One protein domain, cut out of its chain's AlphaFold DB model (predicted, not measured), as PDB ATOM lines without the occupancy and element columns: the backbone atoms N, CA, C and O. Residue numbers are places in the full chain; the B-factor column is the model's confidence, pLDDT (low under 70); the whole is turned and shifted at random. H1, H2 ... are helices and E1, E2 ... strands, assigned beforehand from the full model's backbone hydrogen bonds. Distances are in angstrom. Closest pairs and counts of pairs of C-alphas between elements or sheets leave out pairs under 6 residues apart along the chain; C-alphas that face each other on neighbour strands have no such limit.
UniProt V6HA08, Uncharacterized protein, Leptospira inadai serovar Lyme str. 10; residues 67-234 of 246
ATOM      1  N   ILE A  67     -20.818  62.870 -31.841       47.75
ATOM      2  CA  ILE A  67     -20.126  62.804 -33.136       47.75
ATOM      3  C   ILE A  67     -19.438  61.414 -33.306       47.75
ATOM      4  O   ILE A  67     -18.632  61.203 -34.202       47.75
ATOM      5  N   LEU A  68     -19.757  60.424 -32.455       53.41
ATOM      6  CA  LEU A  68     -19.088  59.123 -32.360       53.41
ATOM      7  C   LEU A  68     -20.033  57.903 -32.474       53.41
ATOM      8  O   LEU A  68     -19.587  56.774 -32.270       53.41
ATOM      9  N   GLY A  69     -21.310  58.084 -32.837       56.09
ATOM     10  CA  GLY A  69     -22.225  56.960 -33.090       56.09
ATOM     11  C   GLY A  69     -23.561  57.353 -33.732       56.09
ATOM     12  O   GLY A  69     -24.027  58.479 -33.575       56.09
ATOM     13  N   LEU A  70     -24.187  56.417 -34.454       76.38
ATOM     14  CA  LEU A  70     -25.545  56.570 -34.983       76.38
ATOM     15  C   LEU A  70     -26.549  56.352 -33.846       76.38
ATOM     16  O   LEU A  70     -26.640  55.247 -33.308       76.38
ATOM     17  N   ASN A  71     -27.296  57.400 -33.499       82.75
ATOM     18  CA  ASN A  71     -28.345  57.367 -32.484       82.75
ATOM     19  C   ASN A  71     -29.719  57.518 -33.134       82.75
ATOM     20  O   ASN A  71     -29.993  58.540 -33.762       82.75
ATOM     21  N   THR A  72     -30.591  56.541 -32.916       87.75
ATOM     22  CA  THR A  72     -32.014  56.641 -33.257       87.75
ATOM     23  C   THR A  72     -32.812  56.803 -31.972       87.75
ATOM     24  O   THR A  72     -32.567  56.063 -31.020       87.75
ATOM     25  N   GLN A  73     -33.721  57.777 -31.938       91.75
ATOM     26  CA  GLN A  73     -34.529  58.126 -30.764       91.75
ATOM     27  C   GLN A  73     -35.976  57.667 -30.950       91.75
ATOM     28  O   GLN A  73     -36.487  57.712 -32.069       91.75
ATOM     29  N   TYR A  74     -36.624  57.291 -29.851       93.00
ATOM     30  CA  TYR A  74     -38.008  56.829 -29.807       93.00
ATOM     31  C   TYR A  74     -38.698  57.409 -28.574       93.00
ATOM     32  O   TYR A  74     -38.128  57.379 -27.481       93.00
ATOM     33  N   TRP A  75     -39.914  57.915 -28.767       93.12
ATOM     34  CA  TRP A  75     -40.810  58.317 -27.687       93.12
ATOM     35  C   TRP A  75     -41.820  57.196 -27.476       93.12
ATOM     36  O   TRP A  75     -42.560  56.863 -28.397       93.12
ATOM     37  N   VAL A  76     -41.793  56.576 -26.302       92.06
ATOM     38  CA  VAL A  76     -42.611  55.404 -25.959       92.06
ATOM     39  C   VAL A  76     -42.934  55.459 -24.476       92.06
ATOM     40  O   VAL A  76     -42.075  55.834 -23.694       92.06
ATOM     41  N   ASP A  77     -44.143  55.096 -24.071       90.56
ATOM     42  CA  ASP A  77     -44.474  54.909 -22.653       90.56
ATOM     43  C   ASP A  77     -43.835  53.597 -22.156       90.56
ATOM     44  O   ASP A  77     -44.385  52.512 -22.344       90.56
ATOM     45  N   ALA A  78     -42.609  53.679 -21.629       92.75
ATOM     46  CA  ALA A  78     -41.765  52.522 -21.332       92.75
ATOM     47  C   ALA A  78     -42.066  51.889 -19.969       92.75
ATOM     48  O   ALA A  78     -41.583  50.793 -19.694       92.75
ATOM     49  N   ASN A  79     -42.816  52.571 -19.106       89.38
ATOM     50  CA  ASN A  79     -43.224  52.071 -17.793       89.38
ATOM     51  C   ASN A  79     -44.754  52.020 -17.616       89.38
ATOM     52  O   ASN A  79     -45.226  51.731 -16.513       89.38
ATOM     53  N   SER A  80     -45.517  52.271 -18.686       87.19
ATOM     54  CA  SER A  80     -46.984  52.314 -18.689       87.19
ATOM     55  C   SER A  80     -47.578  53.342 -17.713       87.19
ATOM     56  O   SER A  80     -48.636  53.099 -17.120       87.19
ATOM     57  N   ASP A  81     -46.909  54.480 -17.507       88.75
ATOM     58  CA  ASP A  81     -47.387  55.557 -16.631       88.75
ATOM     59  C   ASP A  81     -48.231  56.623 -17.362       88.75
ATOM     60  O   ASP A  81     -48.780  57.537 -16.730       88.75
ATOM     61  N   GLY A  82     -48.412  56.469 -18.678       88.81
ATOM     62  CA  GLY A  82     -49.159  57.379 -19.543       88.81
ATOM     63  C   GLY A  82     -48.354  58.596 -20.007       88.81
ATOM     64  O   GLY A  82     -48.926  59.523 -20.601       88.81
ATOM     65  N   ILE A  83     -47.051  58.635 -19.724       89.25
ATOM     66  CA  ILE A  83     -46.110  59.660 -20.166       89.25
ATOM     67  C   ILE A  83     -45.117  59.012 -21.133       89.25
ATOM     68  O   ILE A  83     -44.601  57.931 -20.903       89.25
ATOM     69  N   GLU A  84     -44.845  59.682 -22.253       91.44
ATOM     70  CA  GLU A  84     -43.828  59.197 -23.184       91.44
ATOM     71  C   GLU A  84     -42.429  59.374 -22.584       91.44
ATOM     72  O   GLU A  84     -42.001  60.489 -22.252       91.44
ATOM     73  N   ASP A  85     -41.716  58.261 -22.503       95.12
ATOM     74  CA  ASP A  85     -40.324  58.126 -22.119       95.12
ATOM     75  C   ASP A  85     -39.410  58.202 -23.338       95.12
ATOM     76  O   ASP A  85     -39.839  58.120 -24.492       95.12
ATOM     77  N   LEU A  86     -38.115  58.362 -23.075       95.19
ATOM     78  CA  LEU A  86     -37.128  58.580 -24.118       95.19
ATOM     79  C   LEU A  86     -36.183  57.386 -24.236       95.19
ATOM     80  O   LEU A  86     -35.338  57.134 -23.368       95.19
ATOM     81  N   CYS A  87     -36.332  56.665 -25.342       95.38
ATOM     82  CA  CYS A  87     -35.576  55.468 -25.672       95.38
ATOM     83  C   CYS A  87     -34.666  55.680 -26.883       95.38
ATOM     84  O   CYS A  87     -34.916  56.512 -27.755       95.38
ATOM     85  N   TYR A  88     -33.586  54.906 -26.943       92.31
ATOM     86  CA  TYR A  88     -32.541  55.043 -27.942       92.31
ATOM     87  C   TYR A  88     -31.978  53.705 -28.381       92.31
ATOM     88  O   TYR A  88     -31.718  52.817 -27.565       92.31
ATOM     89  N   LYS A  89     -31.648  53.644 -29.670       90.88
ATOM     90  CA  LYS A  89     -30.689  52.691 -30.216       90.88
ATOM     91  C   LYS A  89     -29.419  53.444 -30.589       90.88
ATOM     92  O   LYS A  89     -29.444  54.309 -31.462       90.88
ATOM     93  N   THR A  90     -28.315  53.094 -29.944       88.88
ATOM     94  CA  THR A  90     -26.985  53.650 -30.216       88.88
ATOM     95  C   THR A  90     -26.136  52.600 -30.908       88.88
ATOM     96  O   THR A  90     -26.052  51.474 -30.426       88.88
ATOM     97  N   THR A  91     -25.474  52.967 -32.002       85.94
ATOM     98  CA  THR A  91     -24.403  52.177 -32.622       85.94
ATOM     99  C   THR A  91     -23.136  53.017 -32.668       85.94
ATOM    100  O   THR A  91     -23.093  54.039 -33.352       85.94
ATOM    101  N   ASN A  92     -22.110  52.580 -31.949       85.12
ATOM    102  CA  ASN A  92     -20.801  53.220 -31.929       85.12
ATOM    103  C   ASN A  92     -19.973  52.839 -33.171       85.12
ATOM    104  O   ASN A  92     -20.303  51.897 -33.894       85.12
ATOM    105  N   LEU A  93     -18.865  53.551 -33.409       82.25
ATOM    106  CA  LEU A  93     -17.947  53.276 -34.529       82.25
ATOM    107  C   LEU A  93     -17.287  51.891 -34.471       82.25
ATOM    108  O   LEU A  93     -16.981  51.317 -35.512       82.25
ATOM    109  N   ASP A  94     -17.098  51.338 -33.273       84.94
ATOM    110  CA  ASP A  94     -16.618  49.964 -33.063       84.94
ATOM    111  C   ASP A  94     -17.718  48.907 -33.291       84.94
ATOM    112  O   ASP A  94     -17.533  47.731 -32.979       84.94
ATOM    113  N   LEU A  95     -18.868  49.331 -33.829       81.75
ATOM    114  CA  LEU A  95     -20.086  48.555 -34.063       81.75
ATOM    115  C   LEU A  95     -20.765  48.042 -32.787       81.75
ATOM    116  O   LEU A  95     -21.815  47.397 -32.882       81.75
ATOM    117  N   SER A  96     -20.251  48.368 -31.595       85.56
ATOM    118  CA  SER A  96     -20.961  48.077 -30.353       85.56
ATOM    119  C   SER A  96     -22.299  48.811 -30.357       85.56
ATOM    120  O   SER A  96     -22.392  50.002 -30.670       85.56
ATOM    121  N   SER A  97     -23.365  48.066 -30.076       87.88
ATOM    122  CA  SER A  97     -24.723  48.588 -30.115       87.88
ATOM    123  C   SER A  97     -25.373  48.472 -28.744       87.88
ATOM    124  O   SER A  97     -25.150  47.506 -28.013       87.88
ATOM    125  N   PHE A  98     -26.173  49.475 -28.394       90.81
ATOM    126  CA  PHE A  98     -26.865  49.558 -27.115       90.81
ATOM    127  C   PHE A  98     -28.316  49.967 -27.322       90.81
ATOM    128  O   PHE A  98     -28.606  50.842 -28.138       90.81
ATOM    129  N   LEU A  99     -29.196  49.382 -26.518       93.44
ATOM    130  CA  LEU A  99     -30.552  49.877 -26.307       93.44
ATOM    131  C   LEU A  99     -30.592  50.553 -24.946       93.44
ATOM    132  O   LEU A  99     -30.055  50.021 -23.974       93.44
ATOM    133  N   SER A 100     -31.164  51.746 -24.877       94.19
ATOM    134  CA  SER A 100     -31.281  52.504 -23.630       94.19
ATOM    135  C   SER A 100     -32.646  53.158 -23.542       94.19
ATOM    136  O   SER A 100     -33.133  53.642 -24.553       94.19
ATOM    137  N   CYS A 101     -33.207  53.244 -22.343       96.19
ATOM    138  CA  CYS A 101     -34.440  53.980 -22.077       96.19
ATOM    139  C   CYS A 101     -34.297  54.799 -20.798       96.19
ATOM    140  O   CYS A 101     -33.607  54.386 -19.858       96.19
ATOM    141  N   SER A 102     -34.935  55.966 -20.771       96.00
ATOM    142  CA  SER A 102     -34.998  56.853 -19.610       96.00
ATOM    143  C   SER A 102     -36.437  57.286 -19.359       96.00
ATOM    144  O   SER A 102     -37.061  57.840 -20.260       96.00
ATOM    145  N   ILE A 103     -36.911  57.076 -18.133       95.81
ATOM    146  CA  ILE A 103     -38.252  57.432 -17.672       95.81
ATOM    147  C   ILE A 103     -38.394  58.940 -17.549       95.81
ATOM    148  O   ILE A 103     -37.536  59.593 -16.951       95.81
ATOM    149  N   ASN A 104     -39.487  59.466 -18.079       93.88
ATOM    150  CA  ASN A 104     -39.855  60.860 -18.110       93.88
ATOM    151  C   ASN A 104     -40.844  61.196 -16.991       93.88
ATOM    152  O   ASN A 104     -42.048  60.982 -17.078       93.88
ATOM    153  N   HIS A 105     -40.356  61.879 -15.967       92.69
ATOM    154  CA  HIS A 105     -41.204  62.481 -14.951       92.69
ATOM    155  C   HIS A 105     -41.413  63.966 -15.248       92.69
ATOM    156  O   HIS A 105     -40.785  64.833 -14.634       92.69
ATOM    157  N   TYR A 106     -42.303  64.256 -16.204       89.12
ATOM    158  CA  TYR A 106     -42.695  65.617 -16.606       89.12
ATOM    159  C   TYR A 106     -41.499  66.517 -16.984       89.12
ATOM    160  O   TYR A 106     -41.356  67.637 -16.492       89.12
ATOM    161  N   GLY A 107     -40.623  66.008 -17.848       87.38
ATOM    162  CA  GLY A 107     -39.413  66.668 -18.342       87.38
ATOM    163  C   GLY A 107     -38.133  66.287 -17.593       87.38
ATOM    164  O   GLY A 107     -37.052  66.692 -18.007       87.38
ATOM    165  N   LYS A 108     -38.223  65.506 -16.508       89.88
ATOM    166  CA  LYS A 108     -37.054  64.989 -15.778       89.88
ATOM    167  C   LYS A 108     -36.806  63.533 -16.134       89.88
ATOM    168  O   LYS A 108     -37.650  62.692 -15.845       89.88
ATOM    169  N   PHE A 109     -35.634  63.248 -16.691       92.88
ATOM    170  CA  PHE A 109     -35.292  61.912 -17.167       92.88
ATOM    171  C   PHE A 109     -34.436  61.140 -16.160       92.88
ATOM    172  O   PHE A 109     -33.385  61.615 -15.730       92.88
ATOM    173  N   SER A 110     -34.859  59.924 -15.817       93.19
ATOM    174  CA  SER A 110     -34.068  58.966 -15.035       93.19
ATOM    175  C   SER A 110     -33.853  57.682 -15.820       93.19
ATOM    176  O   SER A 110     -34.776  57.173 -16.440       93.19
ATOM    177  N   LYS A 111     -32.642  57.129 -15.784       94.06
ATOM    178  CA  LYS A 111     -32.314  55.900 -16.514       94.06
ATOM    179  C   LYS A 111     -33.217  54.738 -16.072       94.06
ATOM    180  O   LYS A 111     -33.225  54.409 -14.890       94.06
ATOM    181  N   LEU A 112     -33.870  54.086 -17.036       93.62
ATOM    182  CA  LEU A 112     -34.523  52.790 -16.851       93.62
ATOM    183  C   LEU A 112     -33.500  51.672 -17.073       93.62
ATOM    184  O   LEU A 112     -33.063  51.009 -16.137       93.62
ATOM    185  N   PHE A 113     -33.010  51.543 -18.309       94.81
ATOM    186  CA  PHE A 113     -32.011  50.543 -18.671       94.81
ATOM    187  C   PHE A 113     -31.000  51.061 -19.688       94.81
ATOM    188  O   PHE A 113     -31.198  52.062 -20.375       94.81
ATOM    189  N   LYS A 114     -29.876  50.346 -19.772       94.56
ATOM    190  CA  LYS A 114     -28.921  50.417 -20.880       94.56
ATOM    191  C   LYS A 114     -28.301  49.041 -21.042       94.56
ATOM    192  O   LYS A 114     -27.523  48.638 -20.179       94.56
ATOM    193  N   ILE A 115     -28.639  48.354 -22.125       93.50
ATOM    194  CA  ILE A 115     -28.201  46.984 -22.385       93.50
ATOM    195  C   ILE A 115     -27.332  46.930 -23.644       93.50
ATOM    196  O   ILE A 115     -27.645  47.609 -24.628       93.50
ATOM    197  N   PRO A 116     -26.229  46.164 -23.638       91.19
ATOM    198  CA  PRO A 116     -25.514  45.850 -24.864       91.19
ATOM    199  C   PRO A 116     -26.338  44.868 -25.704       91.19
ATOM    200  O   PRO A 116     -26.951  43.941 -25.178       91.19
ATOM    201  N   ILE A 117     -26.315  45.056 -27.018       85.69
ATOM    202  CA  ILE A 117     -26.959  44.182 -28.001       85.69
ATOM    203  C   ILE A 117     -25.945  43.807 -29.080       85.69
ATOM    204  O   ILE A 117     -25.102  44.613 -29.477       85.69
ATOM    205  N   SER A 118     -26.017  42.566 -29.565       77.06
ATOM    206  CA  SER A 118     -25.159  42.126 -30.665       77.06
ATOM    207  C   SER A 118     -25.480  42.921 -31.929       77.06
ATOM    208  O   SER A 118     -26.631  42.969 -32.362       77.06
ATOM    209  N   ALA A 119     -24.456  43.516 -32.543       63.31
ATOM    210  CA  ALA A 119     -24.588  44.330 -33.749       63.31
ATOM    211  C   ALA A 119     -25.347  43.592 -34.870       63.31
ATOM    212  O   ALA A 119     -26.248  44.153 -35.493       63.31
ATOM    213  N   GLY A 120     -25.056  42.300 -35.066       63.34
ATOM    214  CA  GLY A 120     -25.702  41.476 -36.093       63.34
ATOM    215  C   GLY A 120     -27.201  41.247 -35.872       63.34
ATOM    216  O   GLY A 120     -27.916  40.956 -36.820       63.34
ATOM    217  N   THR A 121     -27.696  41.408 -34.644       64.94
ATOM    218  CA  THR A 121     -29.110  41.199 -34.306       64.94
ATOM    219  C   THR A 121     -29.967  42.429 -34.625       64.94
ATOM    220  O   THR A 121     -31.170  42.284 -34.816       64.94
ATOM    221  N   VAL A 122     -29.369  43.630 -34.673       63.59
ATOM    222  CA  VAL A 122     -30.120  44.900 -34.568       63.59
ATOM    223  C   VAL A 122     -29.806  45.892 -35.686       63.59
ATOM    224  O   VAL A 122     -30.612  46.775 -35.972       63.59
ATOM    225  N   LEU A 123     -28.650  45.766 -36.348       62.78
ATOM    226  CA  LEU A 123     -28.276  46.651 -37.457       62.78
ATOM    227  C   LEU A 123     -29.169  46.493 -38.698       62.78
ATOM    228  O   LEU A 123     -29.182  47.394 -39.532       62.78
ATOM    229  N   GLY A 124     -29.908  45.386 -38.815       71.75
ATOM    230  CA  GLY A 124     -30.740  45.073 -39.980       71.75
ATOM    231  C   GLY A 124     -32.221  45.434 -39.859       71.75
ATOM    232  O   GLY A 124     -32.931  45.315 -40.853       71.75
ATOM    233  N   LEU A 125     -32.699  45.866 -38.683       88.12
ATOM    234  CA  LEU A 125     -34.128  46.131 -38.520       88.12
ATOM    235  C   LEU A 125     -34.534  47.418 -39.247       88.12
ATOM    236  O   LEU A 125     -34.042  48.508 -38.950       88.12
ATOM    237  N   LEU A 126     -35.458  47.276 -40.190       88.75
ATOM    238  CA  LEU A 126     -36.149  48.361 -40.866       88.75
ATOM    239  C   LEU A 126     -37.347  48.803 -40.028       88.75
ATOM    240  O   LEU A 126     -38.065  47.967 -39.481       88.75
ATOM    241  N   GLN A 127     -37.574  50.116 -39.979       88.25
ATOM    242  CA  GLN A 127     -38.666  50.735 -39.214       88.25
ATOM    243  C   GLN A 127     -38.774  50.183 -37.778       88.25
ATOM    244  O   GLN A 127     -39.831  49.687 -37.389       88.25
ATOM    245  N   PRO A 128     -37.664  50.182 -37.017       91.50
ATOM    246  CA  PRO A 128     -37.687  49.669 -35.664       91.50
ATOM    247  C   PRO A 128     -38.476  50.579 -34.718       91.50
ATOM    248  O   PRO A 128     -38.562  51.784 -34.941       91.50
ATOM    249  N   GLU A 129     -38.987  50.005 -33.635       92.94
ATOM    250  CA  GLU A 129     -39.723  50.691 -32.579       92.94
ATOM    251  C   GLU A 129     -39.556  49.952 -31.242       92.94
ATOM    252  O   GLU A 129     -39.253  48.756 -31.211       92.94
ATOM    253  N   PHE A 130     -39.726  50.680 -30.138       95.44
ATOM    254  CA  PHE A 130     -39.828  50.098 -28.804       95.44
ATOM    255  C   PHE A 130     -41.296  49.806 -28.489       95.44
ATOM    256  O   PHE A 130     -42.124  50.707 -28.565       95.44
ATOM    257  N   THR A 131     -41.622  48.564 -28.144       95.81
ATOM    258  CA  THR A 131     -42.997  48.136 -27.875       95.81
ATOM    259  C   THR A 131     -43.028  46.889 -26.993       95.81
ATOM    260  O   THR A 131     -42.217  45.992 -27.180       95.81
ATOM    261  N   ASP A 132     -43.969  46.795 -26.053       95.69
ATOM    262  CA  ASP A 132     -44.092  45.628 -25.166       95.69
ATOM    263  C   ASP A 132     -44.777  44.462 -25.896       95.69
ATOM    264  O   ASP A 132     -46.001  44.434 -26.046       95.69
ATOM    265  N   ILE A 133     -43.993  43.510 -26.407       96.06
ATOM    266  CA  ILE A 133     -44.537  42.329 -27.094       96.06
ATOM    267  C   ILE A 133     -44.602  41.117 -26.171       96.06
ATOM    268  O   ILE A 133     -45.333  40.168 -26.476       96.06
ATOM    269  N   THR A 134     -43.861  41.119 -25.061       96.19
ATOM    270  CA  THR A 134     -43.872  40.026 -24.080       96.19
ATOM    271  C   THR A 134     -45.048  40.126 -23.105       96.19
ATOM    272  O   THR A 134     -45.582  39.094 -22.677       96.19
ATOM    273  N   GLY A 135     -45.520  41.346 -22.847       94.44
ATOM    274  CA  GLY A 135     -46.550  41.700 -21.874       94.44
ATOM    275  C   GLY A 135     -45.997  41.820 -20.455       94.44
ATOM    276  O   GLY A 135     -46.749  41.611 -19.497       94.44
ATOM    277  N   ASP A 136     -44.691  42.045 -20.303       93.19
ATOM    278  CA  ASP A 136     -44.027  42.173 -19.004       93.19
ATOM    279  C   ASP A 136     -43.944  43.626 -18.502       93.19
ATOM    280  O   ASP A 136     -43.501  43.862 -17.376       93.19
ATOM    281  N   GLY A 137     -44.454  44.584 -19.285       91.44
ATOM    282  CA  GLY A 137     -44.426  46.009 -18.978       91.44
ATOM    283  C   GLY A 137     -43.095  46.684 -19.303       91.44
ATOM    284  O   GLY A 137     -42.933  47.856 -18.969       91.44
ATOM    285  N   ILE A 138     -42.151  45.976 -19.931       92.88
ATOM    286  CA  ILE A 138     -40.882  46.511 -20.420       92.88
ATOM    287  C   ILE A 138     -40.951  46.533 -21.953       92.88
ATOM    288  O   ILE A 138     -41.232  45.513 -22.578       92.88
ATOM    289  N   PRO A 139     -40.689  47.672 -22.616       94.94
ATOM    290  CA  PRO A 139     -40.738  47.706 -24.066       94.94
ATOM    291  C   PRO A 139     -39.569  46.924 -24.672       94.94
ATOM    292  O   PRO A 139     -38.399  47.170 -24.368       94.94
ATOM    293  N   ASP A 140     -39.892  46.050 -25.614       95.50
ATOM    294  CA  ASP A 140     -38.952  45.288 -26.421       95.50
ATOM    295  C   ASP A 140     -38.549  46.075 -27.674       95.50
ATOM    296  O   ASP A 140     -39.265  46.967 -28.123       95.50
ATOM    297  N   TYR A 141     -37.406  45.750 -28.283       95.12
ATOM    298  CA  TYR A 141     -36.967  46.425 -29.511       95.12
ATOM    299  C   TYR A 141     -37.305  45.593 -30.741       95.12
ATOM    300  O   TYR A 141     -36.703  44.541 -30.983       95.12
ATOM    301  N   CYS A 142     -38.252  46.079 -31.529       95.12
ATOM    302  CA  CYS A 142     -38.863  45.344 -32.622       95.12
ATOM    303  C   CYS A 142     -38.742  46.072 -33.954       95.12
ATOM    304  O   CYS A 142     -38.543  47.275 -33.990       95.12
ATOM    305  N   GLY A 143     -38.880  45.350 -35.062       93.38
ATOM    306  CA  GLY A 143     -38.912  45.928 -36.400       93.38
ATOM    307  C   GLY A 143     -39.023  44.862 -37.481       93.38
ATOM    308  O   GLY A 143     -39.329  43.698 -37.212       93.38
ATOM    309  N   LEU A 144     -38.757  45.264 -38.719       92.38
ATOM    310  CA  LEU A 144     -38.723  44.366 -39.866       92.38
ATOM    311  C   LEU A 144     -37.301  43.896 -40.150       92.38
ATOM    312  O   LEU A 144     -36.429  44.701 -40.450       92.38
ATOM    313  N   ASP A 145     -37.089  42.591 -40.143       90.69
ATOM    314  CA  ASP A 145     -35.920  41.969 -40.750       90.69
ATOM    315  C   ASP A 145     -36.228  41.599 -42.205       90.69
ATOM    316  O   ASP A 145     -37.379  41.318 -42.560       90.69
ATOM    317  N   PHE A 146     -35.212  41.588 -43.063       86.81
ATOM    318  CA  PHE A 146     -35.382  41.173 -44.449       86.81
ATOM    319  C   PHE A 146     -34.244  40.281 -44.920       86.81
ATOM    320  O   PHE A 146     -33.073  40.482 -44.610       86.81
ATOM    321  N   GLN A 147     -34.605  39.296 -45.732       84.94
ATOM    322  CA  GLN A 147     -33.667  38.367 -46.340       84.94
ATOM    323  C   GLN A 147     -33.801  38.443 -47.854       84.94
ATOM    324  O   GLN A 147     -34.894  38.299 -48.411       84.94
ATOM    325  N   LEU A 148     -32.670  38.666 -48.521       83.44
ATOM    326  CA  LEU A 148     -32.577  38.649 -49.974       83.44
ATOM    327  C   LEU A 148     -32.353  37.212 -50.449       83.44
ATOM    328  O   LEU A 148     -31.418  36.538 -50.024       83.44
ATOM    329  N   SER A 149     -33.213  36.738 -51.344       82.50
ATOM    330  CA  SER A 149     -33.086  35.439 -52.013       82.50
ATOM    331  C   SER A 149     -33.207  35.644 -53.522       82.50
ATOM    332  O   SER A 149     -34.296  35.586 -54.098       82.50
ATOM    333  N   GLY A 150     -32.074  35.941 -54.165       83.81
ATOM    334  CA  GLY A 150     -32.043  36.396 -55.557       83.81
ATOM    335  C   GLY A 150     -32.658  37.793 -55.690       83.81
ATOM    336  O   GLY A 150     -32.215  38.722 -55.026       83.81
ATOM    337  N   VAL A 151     -33.688  37.932 -56.531       79.12
ATOM    338  CA  VAL A 151     -34.459  39.184 -56.704       79.12
ATOM    339  C   VAL A 151     -35.630  39.325 -55.725       79.12
ATOM    340  O   VAL A 151     -36.305  40.350 -55.723       79.12
ATOM    341  N   ASN A 152     -35.900  38.300 -54.913       81.62
ATOM    342  CA  ASN A 152     -37.014  38.311 -53.973       81.62
ATOM    343  C   ASN A 152     -36.554  38.797 -52.598       81.62
ATOM    344  O   ASN A 152     -35.518  38.356 -52.094       81.62
ATOM    345  N   VAL A 153     -37.368  39.653 -51.983       83.69
ATOM    346  CA  VAL A 153     -37.202  40.098 -50.599       83.69
ATOM    347  C   VAL A 153     -38.258  39.401 -49.751       83.69
ATOM    348  O   VAL A 153     -39.450  39.514 -50.034       83.69
ATOM    349  N   ASN A 154     -37.826  38.673 -48.726       87.31
ATOM    350  CA  ASN A 154     -38.719  38.139 -47.703       87.31
ATOM    351  C   ASN A 154     -38.585  38.992 -46.451       87.31
ATOM    352  O   ASN A 154     -37.466  39.220 -45.995       87.31
ATOM    353  N   TYR A 155     -39.711  39.424 -45.896       89.69
ATOM    354  CA  TYR A 155     -39.740  40.183 -44.656       89.69
ATOM    355  C   TYR A 155     -40.200  39.298 -43.503       89.69
ATOM    356  O   TYR A 155     -41.125  38.495 -43.646       89.69
ATOM    357  N   ASN A 156     -39.580  39.491 -42.347       91.56
ATOM    358  CA  ASN A 156     -40.024  38.931 -41.083       91.56
ATOM    359  C   ASN A 156     -40.164  40.067 -40.079       91.56
ATOM    360  O   ASN A 156     -39.391  41.020 -40.085       91.56
ATOM    361  N   VAL A 157     -41.129  39.945 -39.185       93.62
ATOM    362  CA  VAL A 157     -41.137  40.733 -37.959       93.62
ATOM    363  C   VAL A 157     -40.125  40.104 -37.022       93.62
ATOM    364  O   VAL A 157     -40.126  38.883 -36.844       93.62
ATOM    365  N   ARG A 158     -39.263  40.921 -36.427       93.88
ATOM    366  CA  ARG A 158     -38.268  40.468 -35.464       93.88
ATOM    367  C   ARG A 158     -38.208  41.425 -34.288       93.88
ATOM    368  O   ARG A 158     -38.124  42.637 -34.462       93.88
ATOM    369  N   CYS A 159     -38.200  40.844 -33.100       94.50
ATOM    370  CA  CYS A 159     -38.122  41.528 -31.824       94.50
ATOM    371  C   CYS A 159     -36.970  40.980 -30.996       94.50
ATOM    372  O   CYS A 159     -36.686  39.782 -31.024       94.50
ATOM    373  N   ILE A 160     -36.327  41.856 -30.239       93.06
ATOM    374  CA  ILE A 160     -35.335  41.518 -29.226       93.06
ATOM    375  C   ILE A 160     -35.998  41.791 -27.892       93.06
ATOM    376  O   ILE A 160     -36.246  42.956 -27.573       93.06
ATOM    377  N   SER A 161     -36.281  40.726 -27.142       93.69
ATOM    378  CA  SER A 161     -36.897  40.902 -25.831       93.69
ATOM    379  C   SER A 161     -35.949  41.608 -24.867       93.69
ATOM    380  O   SER A 161     -34.735  41.377 -24.908       93.69
ATOM    381  N   ILE A 162     -36.479  42.467 -24.007       94.31
ATOM    382  CA  ILE A 162     -35.729  43.120 -22.935       94.31
ATOM    383  C   ILE A 162     -36.334  42.657 -21.623       94.31
ATOM    384  O   ILE A 162     -37.465  42.983 -21.314       94.31
ATOM    385  N   ILE A 163     -35.565  41.900 -20.843       92.38
ATOM    386  CA  ILE A 163     -36.078  41.264 -19.627       92.38
ATOM    387  C   ILE A 163     -35.355  41.786 -18.394       92.38
ATOM    388  O   ILE A 163     -34.131  41.958 -18.404       92.38
ATOM    389  N   GLU A 164     -36.099  41.976 -17.310       93.62
ATOM    390  CA  GLU A 164     -35.540  42.211 -15.983       93.62
ATOM    391  C   GLU A 164     -35.262  40.869 -15.287       93.62
ATOM    392  O   GLU A 164     -36.124  39.998 -15.150       93.62
ATOM    393  N   ASN A 165     -34.021  40.664 -14.855       91.62
ATOM    394  CA  ASN A 165     -33.647  39.463 -14.124       91.62
ATOM    395  C   ASN A 165     -34.046  39.561 -12.636       91.62
ATOM    396  O   ASN A 165     -34.404  40.613 -12.117       91.62
ATOM    397  N   LYS A 166     -33.901  38.463 -11.884       92.25
ATOM    398  CA  LYS A 166     -34.248  38.420 -10.445       92.25
ATOM    399  C   LYS A 166     -33.463  39.398  -9.553       92.25
ATOM    400  O   LYS A 166     -33.788  39.522  -8.377       92.25
ATOM    401  N   LYS A 167     -32.399  40.019 -10.066       93.94
ATOM    402  CA  LYS A 167     -31.590  41.024  -9.366       93.94
ATOM    403  C   LYS A 167     -31.999  42.460  -9.719       93.94
ATOM    404  O   LYS A 167     -31.376  43.380  -9.202       93.94
ATOM    405  N   GLY A 168     -33.006  42.647 -10.573       90.44
ATOM    406  CA  GLY A 168     -33.418  43.959 -11.073       90.44
ATOM    407  C   GLY A 168     -32.521  44.499 -12.192       90.44
ATOM    408  O   GLY A 168     -32.447  45.706 -12.409       90.44
ATOM    409  N   GLU A 169     -31.755  43.631 -12.863       92.50
ATOM    410  CA  GLU A 169     -30.901  44.034 -13.982       92.50
ATOM    411  C   GLU A 169     -31.584  43.697 -15.307       92.50
ATOM    412  O   GLU A 169     -32.034  42.569 -15.516       92.50
ATOM    413  N   TYR A 170     -31.583  44.655 -16.227       94.69
ATOM    414  CA  TYR A 170     -32.112  44.477 -17.573       94.69
ATOM    415  C   TYR A 170     -31.074  43.817 -18.480       94.69
ATOM    416  O   TYR A 170     -29.904  44.212 -18.483       94.69
ATOM    417  N   ILE A 171     -31.503  42.844 -19.282       92.69
ATOM    418  CA  ILE A 171     -30.673  42.156 -20.278       92.69
ATOM    419  C   ILE A 171     -31.443  41.937 -21.584       92.69
ATOM    420  O   ILE A 171     -32.670  41.927 -21.603       92.69
ATOM    421  N   GLY A 172     -30.709  41.724 -22.679       90.44
ATOM    422  CA  GLY A 172     -31.299  41.236 -23.924       90.44
ATOM    423  C   GLY A 172     -31.691  39.765 -23.790       90.44
ATOM    424  O   GLY A 172     -30.856  38.928 -23.439       90.44
ATOM    425  N   GLY A 173     -32.957  39.466 -24.049       86.94
ATOM    426  CA  GLY A 173     -33.527  38.129 -24.055       86.94
ATOM    427  C   GLY A 173     -33.492  37.466 -25.434       86.94
ATOM    428  O   GLY A 173     -32.684  37.793 -26.309       86.94
ATOM    429  N   ALA A 174     -34.371  36.481 -25.619       86.25
ATOM    430  CA  ALA A 174     -34.494  35.749 -26.873       86.25
ATOM    431  C   ALA A 174     -35.071  36.628 -27.996       86.25
ATOM    432  O   ALA A 174     -35.878  37.530 -27.749       86.25
ATOM    433  N   ALA A 175     -34.679  36.323 -29.236       90.38
ATOM    434  CA  ALA A 175     -35.317  36.896 -30.411       90.38
ATOM    435  C   ALA A 175     -36.699  36.263 -30.619       90.38
ATOM    436  O   ALA A 175     -36.852  35.046 -30.503       90.38
ATOM    437  N   ILE A 176     -37.686  37.094 -30.937       93.38
ATOM    438  CA  ILE A 176     -39.067  36.687 -31.197       93.38
ATOM    439  C   ILE A 176     -39.393  37.070 -32.636       93.38
ATOM    440  O   ILE A 176     -39.229  38.224 -33.028       93.38
ATOM    441  N   GLU A 177     -39.806  36.091 -33.437       92.38
ATOM    442  CA  GLU A 177     -39.937  36.242 -34.889       92.38
ATOM    443  C   GLU A 177     -41.326  35.850 -35.391       92.38
ATOM    444  O   GLU A 177     -41.990  34.967 -34.835       92.38
ATOM    445  N   GLY A 178     -41.760  36.524 -36.454       91.25
ATOM    446  CA  GLY A 178     -43.011  36.270 -37.155       91.25
ATOM    447  C   GLY A 178     -42.823  36.395 -38.661       91.25
ATOM    448  O   GLY A 178     -42.261  37.374 -39.147       91.25
ATOM    449  N   THR A 179     -43.294  35.407 -39.416       89.19
ATOM    450  CA  THR A 179     -43.179  35.412 -40.879       89.19
ATOM    451  C   THR A 179     -44.310  36.216 -41.504       89.19
ATOM    452  O   THR A 179     -45.483  35.996 -41.199       89.19
ATOM    453  N   LEU A 180     -43.966  37.121 -42.420       88.81
ATOM    454  CA  LEU A 180     -44.945  37.854 -43.219       88.81
ATOM    455  C   LEU A 180     -45.237  37.108 -44.530       88.81
ATOM    456  O   LEU A 180     -44.384  36.366 -45.028       88.81
ATOM    457  N   PRO A 181     -46.451  37.246 -45.094       83.81
ATOM    458  CA  PRO A 181     -46.813  36.518 -46.298       83.81
ATOM    459  C   PRO A 181     -45.961  36.942 -47.495       83.81
ATOM    460  O   PRO A 181     -45.463  38.066 -47.592       83.81
ATOM    461  N   ARG A 182     -45.847  36.030 -48.464       79.00
ATOM    462  CA  ARG A 182     -45.194  36.319 -49.741       79.00
ATOM    463  C   ARG A 182     -45.899  37.488 -50.432       79.00
ATOM    464  O   ARG A 182     -47.116  37.466 -50.585       79.00
ATOM    465  N   GLY A 183     -45.120  38.462 -50.897       76.94
ATOM    466  CA  GLY A 183     -45.642  39.663 -51.554       76.94
ATOM    467  C   GLY A 183     -45.939  40.821 -50.601       76.94
ATOM    468  O   GLY A 183     -46.344  41.878 -51.079       76.94
ATOM    469  N   PHE A 184     -45.704  40.660 -49.292       85.38
ATOM    470  CA  PHE A 184     -45.625  41.802 -48.386       85.38
ATOM    471  C   PHE A 184     -44.549  42.781 -48.868       85.38
ATOM    472  O   PHE A 184     -43.425  42.392 -49.192       85.38
ATOM    473  N   ASP A 185     -44.919  44.057 -48.901       85.12
ATOM    474  CA  ASP A 185     -44.088  45.158 -49.366       85.12
ATOM    475  C   ASP A 185     -44.152  46.262 -48.307       85.12
ATOM    476  O   ASP A 185     -45.193  46.902 -48.114       85.12
ATOM    477  N   SER A 186     -43.043  46.460 -47.591       85.94
ATOM    478  CA  SER A 186     -42.952  47.430 -46.496       85.94
ATOM    479  C   SER A 186     -43.016  48.883 -46.966       85.94
ATOM    480  O   SER A 186     -43.234  49.768 -46.145       85.94
ATOM    481  N   ILE A 187     -42.858  49.139 -48.270       84.31
ATOM    482  CA  ILE A 187     -42.969  50.478 -48.864       84.31
ATOM    483  C   ILE A 187     -44.438  50.807 -49.168       84.31
ATOM    484  O   ILE A 187     -44.841  51.967 -49.127       84.31
ATOM    485  N   LYS A 188     -45.256  49.790 -49.464       84.25
ATOM    486  CA  LYS A 188     -46.686  49.944 -49.795       84.25
ATOM    487  C   LYS A 188     -47.624  49.733 -48.611       84.25
ATOM    488  O   LYS A 188     -48.842  49.823 -48.782       84.25
ATOM    489  N   SER A 189     -47.070  49.436 -47.442       86.38
ATOM    490  CA  SER A 189     -47.830  49.105 -46.243       86.38
ATOM    491  C   SER A 189     -47.551  50.118 -45.144       86.38
ATOM    492  O   SER A 189     -46.402  50.461 -44.881       86.38
ATOM    493  N   SER A 190     -48.603  50.566 -44.470       88.31
ATOM    494  CA  SER A 190     -48.493  51.239 -43.180       88.31
ATOM    495  C   SER A 190     -48.366  50.184 -42.089       88.31
ATOM    496  O   SER A 190     -49.096  49.192 -42.107       88.31
ATOM    497  N   LEU A 191     -47.418  50.379 -41.176       91.06
ATOM    498  CA  LEU A 191     -47.050  49.414 -40.143       91.06
ATOM    499  C   LEU A 191     -47.465  49.951 -38.778       91.06
ATOM    500  O   LEU A 191     -47.365  51.154 -38.536       91.06
ATOM    501  N   TYR A 192     -47.923  49.064 -37.903       91.94
ATOM    502  CA  TYR A 192     -48.470  49.419 -36.603       91.94
ATOM    503  C   TYR A 192     -48.096  48.376 -35.555       91.94
ATOM    504  O   TYR A 192     -48.245  47.176 -35.789       91.94
ATOM    505  N   TRP A 193     -47.694  48.853 -34.384       93.81
ATOM    506  CA  TRP A 193     -47.653  48.074 -33.153       93.81
ATOM    507  C   TRP A 193     -48.877  48.434 -32.321       93.81
ATOM    508  O   TRP A 193     -49.074  49.596 -31.971       93.81
ATOM    509  N   VAL A 194     -49.755  47.465 -32.083       92.00
ATOM    510  CA  VAL A 194     -51.034  47.710 -31.410       92.00
ATOM    511  C   VAL A 194     -51.540  46.432 -30.758       92.00
ATOM    512  O   VAL A 194     -51.520  45.377 -31.376       92.00
ATOM    513  N   ASP A 195     -52.033  46.521 -29.527       92.75
ATOM    514  CA  ASP A 195     -52.768  45.423 -28.895       92.75
ATOM    515  C   ASP A 195     -54.187  45.353 -29.479       92.75
ATOM    516  O   ASP A 195     -55.091  46.081 -29.058       92.75
ATOM    517  N   ILE A 196     -54.389  44.511 -30.495       91.12
ATOM    518  CA  ILE A 196     -55.703  44.380 -31.147       91.12
ATOM    519  C   ILE A 196     -56.621  43.392 -30.437       91.12
ATOM    520  O   ILE A 196     -57.816  43.337 -30.741       91.12
ATOM    521  N   ASN A 197     -56.074  42.581 -29.533       91.06
ATOM    522  CA  ASN A 197     -56.793  41.473 -28.920       91.06
ATOM    523  C   ASN A 197     -57.046  41.670 -27.410       91.06
ATOM    524  O   ASN A 197     -57.799  40.901 -26.809       91.06
ATOM    525  N   GLY A 198     -56.515  42.749 -26.833       91.81
ATOM    526  CA  GLY A 198     -56.717  43.170 -25.452       91.81
ATOM    527  C   GLY A 198     -55.910  42.361 -24.437       91.81
ATOM    528  O   GLY A 198     -56.289  42.328 -23.263       91.81
ATOM    529  N   ASP A 199     -54.849  41.668 -24.861       93.69
ATOM    530  CA  ASP A 199     -54.025  40.834 -23.979       93.69
ATOM    531  C   ASP A 199     -52.806  41.555 -23.396       93.69
ATOM    532  O   ASP A 199     -51.995  40.918 -22.716       93.69
ATOM    533  N   LYS A 200     -52.739  42.879 -23.584       93.25
ATOM    534  CA  LYS A 200     -51.664  43.773 -23.139       93.25
ATOM    535  C   LYS A 200     -50.314  43.470 -23.779       93.25
ATOM    536  O   LYS A 200     -49.285  43.830 -23.220       93.25
ATOM    537  N   ARG A 201     -50.315  42.808 -24.932       94.81
ATOM    538  CA  ARG A 201     -49.137  42.664 -25.781       94.81
ATOM    539  C   ARG A 201     -49.383  43.408 -27.073       94.81
ATOM    540  O   ARG A 201     -50.456  43.314 -27.659       94.81
ATOM    541  N   SER A 202     -48.370  44.105 -27.552       95.25
ATOM    542  CA  SER A 202     -48.432  44.684 -28.881       95.25
ATOM    543  C   SER A 202     -48.368  43.596 -29.946       95.25
ATOM    544  O   SER A 202     -47.459  42.762 -29.978       95.25
ATOM    545  N   ASP A 203     -49.323  43.653 -30.864       94.88
ATOM    546  CA  ASP A 203     -49.358  42.858 -32.078       94.88
ATOM    547  C   ASP A 203     -48.765  43.662 -33.238       94.88
ATOM    548  O   ASP A 203     -48.844  44.893 -33.275       94.88
ATOM    549  N   TYR A 204     -48.178  42.965 -34.211       94.38
ATOM    550  CA  TYR A 204     -47.654  43.611 -35.409       94.38
ATOM    551  C   TYR A 204     -48.698  43.590 -36.514       94.38
ATOM    552  O   TYR A 204     -48.963  42.545 -37.114       94.38
ATOM    553  N   CYS A 205     -49.264  44.747 -36.813       92.12
ATOM    554  CA  CYS A 205     -50.259  44.921 -37.854       92.12
ATOM    555  C   CYS A 205     -49.684  45.696 -39.033       92.12
ATOM    556  O   CYS A 205     -48.906  46.634 -38.882       92.12
ATOM    557  N   TYR A 206     -50.118  45.337 -40.232       89.88
ATOM    558  CA  TYR A 206     -49.859  46.121 -41.426       89.88
ATOM    559  C   TYR A 206     -51.139  46.287 -42.230       89.88
ATOM    560  O   TYR A 206     -51.970  45.377 -42.306       89.88
ATOM    561  N   ALA A 207     -51.294  47.465 -42.826       87.62
ATOM    562  CA  ALA A 207     -52.411  47.794 -43.689       87.62
ATOM    563  C   ALA A 207     -51.907  48.377 -45.007       87.62
ATOM    564  O   ALA A 207     -51.015  49.224 -45.025       87.62
ATOM    565  N   GLY A 208     -52.477  47.938 -46.123       82.19
ATOM    566  CA  GLY A 208     -52.036  48.387 -47.439       82.19
ATOM    567  C   GLY A 208     -52.962  47.930 -48.551       82.19
ATOM    568  O   GLY A 208     -53.864  47.119 -48.342       82.19
ATOM    569  N   ASN A 209     -52.738  48.466 -49.749       78.81
ATOM    570  CA  ASN A 209     -53.435  48.008 -50.942       78.81
ATOM    571  C   ASN A 209     -52.699  46.794 -51.524       78.81
ATOM    572  O   ASN A 209     -51.687  46.944 -52.210       78.81
ATOM    573  N   LEU A 210     -53.214  45.595 -51.245       70.81
ATOM    574  CA  LEU A 210     -52.606  44.319 -51.640       70.81
ATOM    575  C   LEU A 210     -53.194  43.769 -52.955       70.81
ATOM    576  O   LEU A 210     -53.225  42.564 -53.190       70.81
ATOM    577  N   GLY A 211     -53.667  44.658 -53.835       66.38
ATOM    578  CA  GLY A 211     -54.093  44.339 -55.203       66.38
ATOM    579  C   GLY A 211     -55.587  44.055 -55.383       66.38
ATOM    580  O   GLY A 211     -56.086  44.192 -56.497       66.38
ATOM    581  N   LEU A 212     -56.323  43.727 -54.313       68.06
ATOM    582  CA  LEU A 212     -57.784  43.514 -54.338       68.06
ATOM    583  C   LEU A 212     -58.571  44.550 -53.514       68.06
ATOM    584  O   LEU A 212     -59.778  44.401 -53.322       68.06
ATOM    585  N   GLY A 213     -57.892  45.587 -53.026       73.88
ATOM    586  CA  GLY A 213     -58.427  46.570 -52.088       73.88
ATOM    587  C   GLY A 213     -57.467  46.805 -50.926       73.88
ATOM    588  O   GLY A 213     -56.368  46.250 -50.887       73.88
ATOM    589  N   TYR A 214     -57.885  47.651 -49.987       80.00
ATOM    590  CA  TYR A 214     -57.147  47.847 -48.745       80.00
ATOM    591  C   TYR A 214     -57.470  46.729 -47.761       80.00
ATOM    592  O   TYR A 214     -58.633  46.439 -47.478       80.00
ATOM    593  N   GLU A 215     -56.429  46.117 -47.225       83.00
ATOM    594  CA  GLU A 215     -56.529  45.023 -46.270       83.00
ATOM    595  C   GLU A 215     -55.628  45.319 -45.076       83.00
ATOM    596  O   GLU A 215     -54.572  45.933 -45.232       83.00
ATOM    597  N   MET A 216     -56.055  44.886 -43.891       86.00
ATOM    598  CA  MET A 216     -55.260  44.904 -42.669       86.00
ATOM    599  C   MET A 216     -55.028  43.470 -42.208       86.00
ATOM    600  O   MET A 216     -55.969  42.679 -42.112       86.00
ATOM    601  N   THR A 217     -53.779  43.132 -41.916       87.62
ATOM    602  CA  THR A 217     -53.385  41.812 -41.417       87.62
ATOM    603  C   THR A 217     -52.449  41.979 -40.231       87.62
ATOM    604  O   THR A 217     -51.609  42.876 -40.233       87.62
ATOM    605  N   CYS A 218     -52.575  41.099 -39.237       91.19
ATOM    606  CA  CYS A 218     -51.781  41.164 -38.017       91.19
ATOM    607  C   CYS A 218     -51.112  39.827 -37.677       91.19
ATOM    608  O   CYS A 218     -51.688  38.742 -37.837       91.19
ATOM    609  N   GLN A 219     -49.887  39.925 -37.175       93.56
ATOM    610  CA  GLN A 219     -49.168  38.880 -36.463       93.56
ATOM    611  C   GLN A 219     -49.407  39.094 -34.966       93.56
ATOM    612  O   GLN A 219     -48.957  40.091 -34.408       93.56
ATOM    613  N   ILE A 220     -50.118  38.165 -34.326       94.69
ATOM    614  CA  ILE A 220     -50.471  38.273 -32.908       94.69
ATOM    615  C   ILE A 220     -49.326  37.779 -32.045       94.69
ATOM    616  O   ILE A 220     -48.863  36.649 -32.238       94.69
ATOM    617  N   SER A 221     -48.912  38.569 -31.062       95.88
ATOM    618  CA  SER A 221     -47.916  38.137 -30.094       95.88
ATOM    619  C   SER A 221     -48.507  37.124 -29.108       95.88
ATOM    620  O   SER A 221     -49.630  37.235 -28.616       95.88
ATOM    621  N   LYS A 222     -47.728  36.088 -28.791       95.94
ATOM    622  CA  LYS A 222     -47.966  35.187 -27.648       95.94
ATOM    623  C   LYS A 222     -46.900  35.337 -26.567       95.94
ATOM    624  O   LYS A 222     -46.745  34.455 -25.728       95.94
ATOM    625  N   GLY A 223     -46.153  36.435 -26.618       94.00
ATOM    626  CA  GLY A 223     -45.080  36.788 -25.695       94.00
ATOM    627  C   GLY A 223     -43.741  36.103 -25.966       94.00
ATOM    628  O   GLY A 223     -42.706  36.587 -25.539       94.00
ATOM    629  N   ASN A 224     -43.730  34.991 -26.705       94.06
ATOM    630  CA  ASN A 224     -42.498  34.301 -27.111       94.06
ATOM    631  C   ASN A 224     -42.455  33.907 -28.594       94.06
ATOM    632  O   ASN A 224     -41.478  33.318 -29.053       94.06
ATOM    633  N   LYS A 225     -43.528  34.183 -29.335       94.50
ATOM    634  CA  LYS A 225     -43.673  33.922 -30.770       94.50
ATOM    635  C   LYS A 225     -44.828  34.739 -31.319       94.50
ATOM    636  O   LYS A 225     -45.733  35.100 -30.564       94.50
ATOM    637  N   PHE A 226     -44.846  34.915 -32.632       94.38
ATOM    638  CA  PHE A 226     -46.020  35.407 -33.337       94.38
ATOM    639  C   PHE A 226     -46.889  34.260 -33.862       94.38
ATOM    640  O   PHE A 226     -46.399  33.175 -34.188       94.38
ATOM    641  N   VAL A 227     -48.195  34.499 -33.948       90.75
ATOM    642  CA  VAL A 227     -49.147  33.631 -34.647       90.75
ATOM    643  C   VAL A 227     -49.927  34.445 -35.673       90.75
ATOM    644  O   VAL A 227     -50.405  35.541 -35.387       90.75
ATOM    645  N   SER A 228     -50.063  33.906 -36.883       76.12
ATOM    646  CA  SER A 228     -50.786  34.580 -37.963       76.12
ATOM    647  C   SER A 228     -52.281  34.634 -37.649       76.12
ATOM    648  O   SER A 228     -52.860  33.624 -37.244       76.12
ATOM    649  N   THR A 229     -52.919  35.785 -37.882       71.88
ATOM    650  CA  THR A 229     -54.384  35.919 -37.795       71.88
ATOM    651  C   THR A 229     -55.038  36.290 -39.112       71.88
ATOM    652  O   THR A 229     -54.368  36.566 -40.106       71.88
ATOM    653  N   ASN A 230     -56.372  36.217 -39.108       59.06
ATOM    654  CA  ASN A 230     -57.228  36.513 -40.244       59.06
ATOM    655  C   ASN A 230     -57.081  37.969 -40.695       59.06
ATOM    656  O   ASN A 230     -57.133  38.900 -39.895       59.06
ATOM    657  N   THR A 231     -56.971  38.138 -42.005       66.06
ATOM    658  CA  THR A 231     -57.019  39.421 -42.701       66.06
ATOM    659  C   THR A 231     -58.414  40.040 -42.601       66.06
ATOM    660  O   THR A 231     -59.418  39.381 -42.886       66.06
ATOM    661  N   ALA A 232     -58.482  41.321 -42.246       68.12
ATOM    662  CA  ALA A 232     -59.693  42.126 -42.351       68.12
ATOM    663  C   ALA A 232     -59.647  42.967 -43.635       68.12
ATOM    664  O   ALA A 232     -58.679  43.689 -43.882       68.12
ATOM    665  N   LYS A 233     -60.706  42.908 -44.450       71.56
ATOM    666  CA  LYS A 233     -60.872  43.816 -45.596       71.56
ATOM    667  C   LYS A 233     -61.393  45.166 -45.117       71.56
ATOM    668  O   LYS A 233     -62.399  45.221 -44.410       71.56
ATOM    669  N   LEU A 234     -60.734  46.247 -45.525       68.75
ATOM    670  CA  LEU A 234     -61.141  47.611 -45.209       68.75
ATOM    671  C   LEU A 234     -62.044  48.136 -46.330       68.75
ATOM    672  O   LEU A 234     -61.587  48.441 -47.431       68.75
TER     673      LEU A 234
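AT A GLANCE: This is residues 67 to 234 of the 246 residues of an uncharacterized protein of Leptospira inadai serovar Lyme str. 10 (UniProt V6HA08). Three small, strongly twisted sheets follow one another as a stack, partly face to face: the sheet E5 to E8 is in the middle, with the sheet E1 to E4 over one part of it and the branched sheet E9 to E13 over another. The chain builds each sheet in turn as strands that fold back on one another, and the short helix H1 is in the passage from E4 to E5. The 168 printed residues hold thirteen named strands and one named helix, in the order E1 to E4, H1, E5 to E13; the class is mostly strand, and neighbour strands are antiparallel. The whole is compact, with a radius of gyration of the C-alphas of 16.5 A and spans of 48 by 37 by 30 A.

IN THESE COORDINATES: Begin with the branched sheet: E9 is residues 189 to 194, E10 203 to 209, E11 214 to 221, 23.0 A long, E12 226 to 228 and E13 232 to 234, ending at C-alpha 234 (-61.141, 47.611, -45.209). In the next sheet look for E5, residues 126 to 131, E6, 140 to 149, 28.0 A, E7, 152 to 164, and E8, 170 to 179, 27.3 A; E7, the longest strand, runs 38.2 A from C-alpha 152 (-37.014, 38.311, -53.973). Find C-alpha 69 at (-22.225, 56.960, -33.090), where E1 begins and runs to 76; E2 is 85 to 92, E3 97 to 105, 26.4 A, E4 108 to 117, 26.2 A, and H1 119 to 122.

HOW THE PARTS SIT: In the branched sheet, E10 lies on one side of E11, with N 206 and O 217 at 2.9 A; E12, N 220 and O 227 at 2.8 A, and E13, N 216 and O 232 at 2.9 A, lie on the other side. E9 and E10 form a hairpin, N 190 and O 207 at 2.8 A. This sheet and the meander E5 E6 E7 E8, each strand the antiparallel neighbour of the one before, are face to face, their strands at 36 degrees; the closest C-alphas of E8 and E12 are Gly 178 and Phe 226, 4.9 A. Within the meander see N 145 and O 156 of E6 and E7, 2.8 A. The meander E1 E2 E3 E4 faces it too, its strands at 56 degrees; the closest C-alphas of E4 and E8 are Ile 115 and Ile 171, 5.8 A. H1, too short for an O i to N i+4 pair, only grazes the sheet E5 to E8 with residues 121 to 122.

THE WHOLE: The C-alphas farthest apart, those of Lys 167 and Leu 212, are 52.1 A from each other. The printed part has no cut and no long link. Mean pLDDT of the printed part is 87.3; look for values under 70 at residues 67 to 69, 119 to 123, 211 to 212, 230 to 232 and 234.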